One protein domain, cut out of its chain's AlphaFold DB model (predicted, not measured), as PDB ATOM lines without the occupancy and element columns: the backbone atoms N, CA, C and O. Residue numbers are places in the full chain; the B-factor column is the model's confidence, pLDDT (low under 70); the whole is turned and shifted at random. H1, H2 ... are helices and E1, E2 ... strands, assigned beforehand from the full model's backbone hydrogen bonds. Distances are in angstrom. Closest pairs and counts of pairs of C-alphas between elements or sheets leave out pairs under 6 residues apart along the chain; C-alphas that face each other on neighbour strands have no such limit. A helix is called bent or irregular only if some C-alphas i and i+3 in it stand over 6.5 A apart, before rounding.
ATOM      1  N   PHE A  36      -2.568  17.524 -32.737       82.81
ATOM      2  CA  PHE A  36      -1.182  17.386 -33.144       82.81
ATOM      3  C   PHE A  36      -1.104  17.444 -34.667       82.81
ATOM      4  O   PHE A  36      -1.813  16.717 -35.362       82.81
ATOM      5  N   THR A  37      -0.244  18.307 -35.189       80.62
ATOM      6  CA  THR A  37       0.041  18.380 -36.621       80.62
ATOM      7  C   THR A  37       1.525  18.171 -36.834       80.62
ATOM      8  O   THR A  37       2.313  18.903 -36.253       80.62
ATOM      9  N   ALA A  38       1.893  17.229 -37.691       84.62
ATOM     10  CA  ALA A  38       3.240  17.087 -38.225       84.62
ATOM     11  C   ALA A  38       3.110  17.140 -39.747       84.62
ATOM     12  O   ALA A  38       2.381  16.335 -40.329       84.62
ATOM     13  N   LYS A  39       3.709  18.151 -40.376       83.44
ATOM     14  CA  LYS A  39       3.619  18.359 -41.825       83.44
ATOM     15  C   LYS A  39       4.998  18.665 -42.371       83.44
ATOM     16  O   LYS A  39       5.622  19.623 -41.934       83.44
ATOM     17  N   GLY A  40       5.423  17.879 -43.344       84.75
ATOM     18  CA  GLY A  40       6.708  18.023 -44.003       84.75
ATOM     19  C   GLY A  40       7.116  16.706 -44.636       84.75
ATOM     20  O   GLY A  40       6.632  15.648 -44.234       84.75
ATOM     21  N   ASP A  41       8.005  16.791 -45.613       83.94
ATOM     22  CA  ASP A  41       8.579  15.632 -46.279       83.94
ATOM     23  C   ASP A  41      10.006  15.436 -45.763       83.94
ATOM     24  O   ASP A  41      10.825  16.361 -45.764       83.94
ATOM     25  N   PHE A  42      10.314  14.226 -45.301       89.12
ATOM     26  CA  PHE A  42      11.639  13.867 -44.809       89.12
ATOM     27  C   PHE A  42      12.191  12.694 -45.611       89.12
ATOM     28  O   PHE A  42      11.680  11.579 -45.531       89.12
ATOM     29  N   VAL A  43      13.246  12.954 -46.383       86.44
ATOM     30  CA  VAL A  43      14.035  11.920 -47.062       86.44
ATOM     31  C   VAL A  43      15.297  11.677 -46.243       86.44
ATOM     32  O   VAL A  43      16.003  12.631 -45.902       86.44
ATOM     33  N   PHE A  44      15.540  10.411 -45.906       89.75
ATOM     34  CA  PHE A  44      16.669   9.960 -45.100       89.75
ATOM     35  C   PHE A  44      17.591   9.075 -45.937       89.75
ATOM     36  O   PHE A  44      17.225   7.953 -46.280       89.75
ATOM     37  N   ASP A  45      18.793   9.571 -46.220       86.94
ATOM     38  CA  ASP A  45      19.787   8.883 -47.058       86.94
ATOM     39  C   ASP A  45      20.753   7.991 -46.247       86.94
ATOM     40  O   ASP A  45      21.684   7.405 -46.798       86.94
ATOM     41  N   GLY A  46      20.526   7.861 -44.934       84.12
ATOM     42  CA  GLY A  46      21.390   7.125 -44.007       84.12
ATOM     43  C   GLY A  46      22.367   8.021 -43.236       84.12
ATOM     44  O   GLY A  46      22.560   9.193 -43.550       84.12
ATOM     45  N   ILE A  47      22.978   7.458 -42.191       84.44
ATOM     46  CA  ILE A  47      24.025   8.113 -41.393       84.44
ATOM     47  C   ILE A  47      25.372   7.511 -41.788       84.44
ATOM     48  O   ILE A  47      25.536   6.290 -41.765       84.44
ATOM     49  N   ASN A  48      26.348   8.358 -42.116       82.88
ATOM     50  CA  ASN A  48      27.722   7.924 -42.348       82.88
ATOM     51  C   ASN A  48      28.556   8.084 -41.070       82.88
ATOM     52  O   ASN A  48      29.062   9.173 -40.787       82.88
ATOM     53  N   PHE A  49      28.687   6.999 -40.306       82.88
ATOM     54  CA  PHE A  49      29.448   6.983 -39.059       82.88
ATOM     55  C   PHE A  49      30.933   7.270 -39.313       82.88
ATOM     56  O   PHE A  49      31.623   6.502 -39.982       82.88
ATOM     57  N   GLN A  50      31.427   8.370 -38.751       82.75
ATOM     58  CA  GLN A  50      32.854   8.663 -38.659       82.75
ATOM     59  C   GLN A  50      33.435   7.966 -37.425       82.75
ATOM     60  O   GLN A  50      32.862   8.037 -36.337       82.75
ATOM     61  N   TYR A  51      34.573   7.295 -37.604       78.31
ATOM     62  CA  TYR A  51      35.319   6.599 -36.549       78.31
ATOM     63  C   TYR A  51      36.621   7.352 -36.237       78.31
ATOM     64  O   TYR A  51      37.710   6.787 -36.277       78.31
ATOM     65  N   ASP A  52      36.514   8.657 -35.994       80.19
ATOM     66  CA  ASP A  52      37.632   9.600 -35.845       80.19
ATOM     67  C   ASP A  52      38.008   9.885 -34.376       80.19
ATOM     68  O   ASP A  52      38.809  10.773 -34.091       80.19
ATOM     69  N   GLY A  53      37.453   9.117 -33.433       75.06
ATOM     70  CA  GLY A  53      37.659   9.302 -31.994       75.06
ATOM     71  C   GLY A  53      36.790  10.402 -31.372       75.06
ATOM     72  O   GLY A  53      36.817  10.558 -30.150       75.06
ATOM     73  N   ASN A  54      35.990  11.119 -32.170       77.75
ATOM     74  CA  ASN A  54      34.973  12.035 -31.665       77.75
ATOM     75  C   ASN A  54      33.704  11.265 -31.281       77.75
ATOM     76  O   ASN A  54      33.243  10.376 -31.996       77.75
ATOM     77  N   ASN A  55      33.104  11.626 -30.146       76.75
ATOM     78  CA  ASN A  55      31.851  11.031 -29.680       76.75
ATOM     79  C   ASN A  55      30.641  11.802 -30.239       76.75
ATOM     80  O   ASN A  55      29.879  12.402 -29.481       76.75
ATOM     81  N   THR A  56      30.522  11.856 -31.568       82.88
ATOM     82  CA  THR A  56      29.424  12.555 -32.254       82.88
ATOM     83  C   THR A  56      28.093  11.857 -31.982       82.88
ATOM     84  O   THR A  56      27.952  10.655 -32.215       82.88
ATOM     85  N   ASP A  57      27.097  12.611 -31.514       87.25
ATOM     86  CA  ASP A  57      25.746  12.100 -31.279       87.25
ATOM     87  C   ASP A  57      24.905  12.172 -32.561       87.25
ATOM     88  O   ASP A  57      24.098  13.077 -32.780       87.25
ATOM     89  N   TYR A  58      25.096  11.171 -33.416       87.12
ATOM     90  CA  TYR A  58      24.371  11.042 -34.679       87.12
ATOM     91  C   TYR A  58      22.844  10.961 -34.513       87.12
ATOM     92  O   TYR A  58      22.108  11.261 -35.456       87.12
ATOM     93  N   TRP A  59      22.347  10.552 -33.339       88.88
ATOM     94  CA  TRP A  59      20.910  10.484 -33.075       88.88
ATOM     95  C   TRP A  59      20.325  11.869 -32.831       88.88
ATOM     96  O   TRP A  59      19.259  12.172 -33.365       88.88
ATOM     97  N   SER A  60      21.039  12.719 -32.092       89.62
ATOM     98  CA  SER A  60      20.657  14.121 -31.893       89.62
ATOM     99  C   SER A  60      20.619  14.893 -33.217       89.62
ATOM    100  O   SER A  60      19.689  15.665 -33.465       89.62
ATOM    101  N   ASP A  61      21.591  14.661 -34.102       88.38
ATOM    102  CA  ASP A  61      21.636  15.306 -35.420       88.38
ATOM    103  C   ASP A  61      20.470  14.863 -36.313       88.38
ATOM    104  O   ASP A  61      19.840  15.688 -36.981       88.38
ATOM    105  N   LEU A  62      20.139  13.567 -36.290       89.81
ATOM    106  CA  LEU A  62      18.995  13.026 -37.018       89.81
ATOM    107  C   LEU A  62      17.669  13.580 -36.487       89.81
ATOM    108  O   LEU A  62      16.830  14.005 -37.283       89.81
ATOM    109  N   ASP A  63      17.480  13.594 -35.166       89.81
ATOM    110  CA  ASP A  63      16.279  14.145 -34.533       89.81
ATOM    111  C   ASP A  63      16.113  15.632 -34.878       89.81
ATOM    112  O   ASP A  63      15.039  16.071 -35.289       89.81
ATOM    113  N   THR A  64      17.206  16.395 -34.839       89.69
ATOM    114  CA  THR A  64      17.213  17.808 -35.234       89.69
ATOM    115  C   THR A  64      16.854  17.982 -36.712       89.69
ATOM    116  O   THR A  64      16.014  18.817 -37.060       89.69
ATOM    117  N   ALA A  65      17.448  17.185 -37.605       88.62
ATOM    118  CA  ALA A  65      17.154  17.228 -39.035       88.62
ATOM    119  C   ALA A  65      15.689  16.871 -39.336       88.62
ATOM    120  O   ALA A  65      15.058  17.514 -40.183       88.62
ATOM    121  N   PHE A  66      15.139  15.881 -38.629       90.00
ATOM    122  CA  PHE A  66      13.740  15.485 -38.736       90.00
ATOM    123  C   PHE A  66      12.805  16.590 -38.238       90.00
ATOM    124  O   PHE A  66      11.933  17.026 -38.989       90.00
ATOM    125  N   ASN A  67      13.022  17.106 -37.026       88.50
ATOM    126  CA  ASN A  67      12.179  18.139 -36.418       88.50
ATOM    127  C   ASN A  67      12.184  19.456 -37.213       88.50
ATOM    128  O   ASN A  67      11.166  20.144 -37.269       88.50
ATOM    129  N   ASN A  68      13.292  19.784 -37.887       87.38
ATOM    130  CA  ASN A  68      13.374  20.953 -38.764       87.38
ATOM    131  C   ASN A  68      12.585  20.787 -40.072       87.38
ATOM    132  O   ASN A  68      12.002  21.751 -40.565       87.38
ATOM    133  N   ARG A  69      12.582  19.584 -40.661       88.06
ATOM    134  CA  ARG A  69      11.889  19.313 -41.936       88.06
ATOM    135  C   ARG A  69      10.424  18.935 -41.759       88.06
ATOM    136  O   ARG A  69       9.627  19.188 -42.657       88.06
ATOM    137  N   VAL A  70      10.074  18.356 -40.615       90.31
ATOM    138  CA  VAL A  70       8.711  17.981 -40.235       90.31
ATOM    139  C   VAL A  70       8.328  18.765 -38.978       90.31
ATOM    140  O   VAL A  70       8.220  18.184 -37.894       90.31
ATOM    141  N   PRO A  71       8.130  20.092 -39.092       86.25
ATOM    142  CA  PRO A  71       7.719  20.900 -37.960       86.25
ATOM    143  C   PRO A  71       6.425  20.336 -37.377       86.25
ATOM    144  O   PRO A  71       5.415  20.142 -38.069       86.25
ATOM    145  N   ASN A  72       6.478  20.057 -36.079       83.44
ATOM    146  CA  ASN A  72       5.317  19.651 -35.321       83.44
ATOM    147  C   ASN A  72       4.675  20.868 -34.641       83.44
ATOM    148  O   ASN A  72       5.321  21.857 -34.303       83.44
ATOM    149  N   GLY A  73       3.361  20.817 -34.494       81.50
ATOM    150  CA  GLY A  73       2.565  21.875 -33.898       81.50
ATOM    151  C   GLY A  73       1.491  21.276 -33.012       81.50
ATOM    152  O   GLY A  73       0.951  20.203 -33.299       81.50
ATOM    153  N   LYS A  74       1.181  21.982 -31.928       79.94
ATOM    154  CA  LYS A  74       0.055  21.673 -31.048       79.94
ATOM    155  C   LYS A  74      -0.877  22.870 -31.036       79.94
ATOM    156  O   LYS A  74      -0.431  23.996 -30.837       79.94
ATOM    157  N   ASN A  75      -2.164  22.633 -31.252       81.12
ATOM    158  CA  ASN A  75      -3.183  23.652 -31.041       81.12
ATOM    159  C   ASN A  75      -4.394  23.062 -30.323       81.12
ATOM    160  O   ASN A  75      -4.646  21.856 -30.380       81.12
ATOM    161  N   GLU A  76      -5.151  23.938 -29.672       83.31
ATOM    162  CA  GLU A  76      -6.384  23.589 -28.966       83.31
ATOM    163  C   GLU A  76      -7.630  23.955 -29.783       83.31
ATOM    164  O   GLU A  76      -8.723  24.102 -29.240       83.31
TER     165      GLU A  76
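This is residues 36 to 76 of the 204 residues of the protein "DUF5723 domain-containing protein" of Flavobacteriaceae bacterium (UniProt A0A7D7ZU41). The printed part is a long, narrow loop of chain, pinched together at one end by two short strands, E1 and E2, that lie side by side and run opposite ways. From E1 a long stretch with no named element, residues 39 to 57, goes out to the far end and turns round, and the helix H1 makes much of the way back to E2; residues 51 to 57, at the turn, stick out. The printed part has 41 residues, with one named helix and two named strands in the order E1, H1, E2 along the chain, and the two strands make an antiparallel sheet of order E1 - E2. The class is mixed, helices and strands, with 19 residues, under half of those printed, in named elements. The whole is only just extended, close to loose, with a radius of gyration of the C-alphas of 13.7 A, and its C-alphas span 46 by 19 by 10 A.

The strand E1, residues 36 to 38, and the strand E2, residues 72 to 75, are antiparallel neighbours, with 154 degrees between their N-to-C directions. Three pairs of C-alphas face each other across them: those of Phe 36 and Lys 74 at 4.9 A, of Thr 37 and Gly 73 at 5.1 A, and of Ala 38 and Asn 72 at 4.4 A. The backbone N of Thr 37 and O of Gly 73 are within hydrogen-bond range at 2.9 A, and so are N of Gly 73 and O of Thr 37 at 2.8 A. Between E1 and the helix H1, residues 58 to 69, runs a long link of 19 residues, 39 to 57. In its last part residues 51 to 57 stand free: no C-alpha 8 or more residues away along the chain is within 10 A of theirs. A tight link of 2 residues, Val 70 and Pro 71, joins H1 to E2. In H1 every O i to N i+4 pair is within hydrogen-bond range, and the helix is neither bent nor irregular.

E1 begins with C-alpha 36 at (-1.182, 17.386, -33.144) and reaches Ala 38 with 6.7 A between its first and last C-alphas. After it x rises along the unnamed stretch, from C-alpha 39 at (3.619, 18.359, -41.825) through C-alpha 47 at (24.025, 8.113, -41.393) to C-alpha 53 at (37.659, 9.302, -31.994). The return then leads to H1, residues 58 to 69, which begins with C-alpha 58 at (24.371, 11.042, -34.679) and ends with C-alpha 69 at (11.889, 19.313, -41.936), with 16.6 A from its first to its last C-alpha. E2, residues 72 to 75, is the longest strand by residues, with 10.3 A from its first to its last C-alpha; it ends with C-alpha 75 at (-3.183, 23.652, -31.041). Glu 76 is the last printed residue.

The outline is a rod, and the two C-alphas farthest apart, those of Asp 52 and Glu 76, are 46.7 A from each other. The first and last printed C-alphas, those of Phe 36 and Glu 76, are 9.1 A apart. The C-alphas of the unnamed residues 39 to 57 lie 9 to 23 A from the mean of the C-alphas. The printed part has no cut between residues 36 and 76, and the full chain has 204 residues. Of the two links, the one from E1 to H1 is long and the one from H1 to E2 is tight. The mean pLDDT of the printed part is 84.9, with 83 for E1, 89 for H1 and 82 for E2, and no printed residue is under 70 in this predicted model.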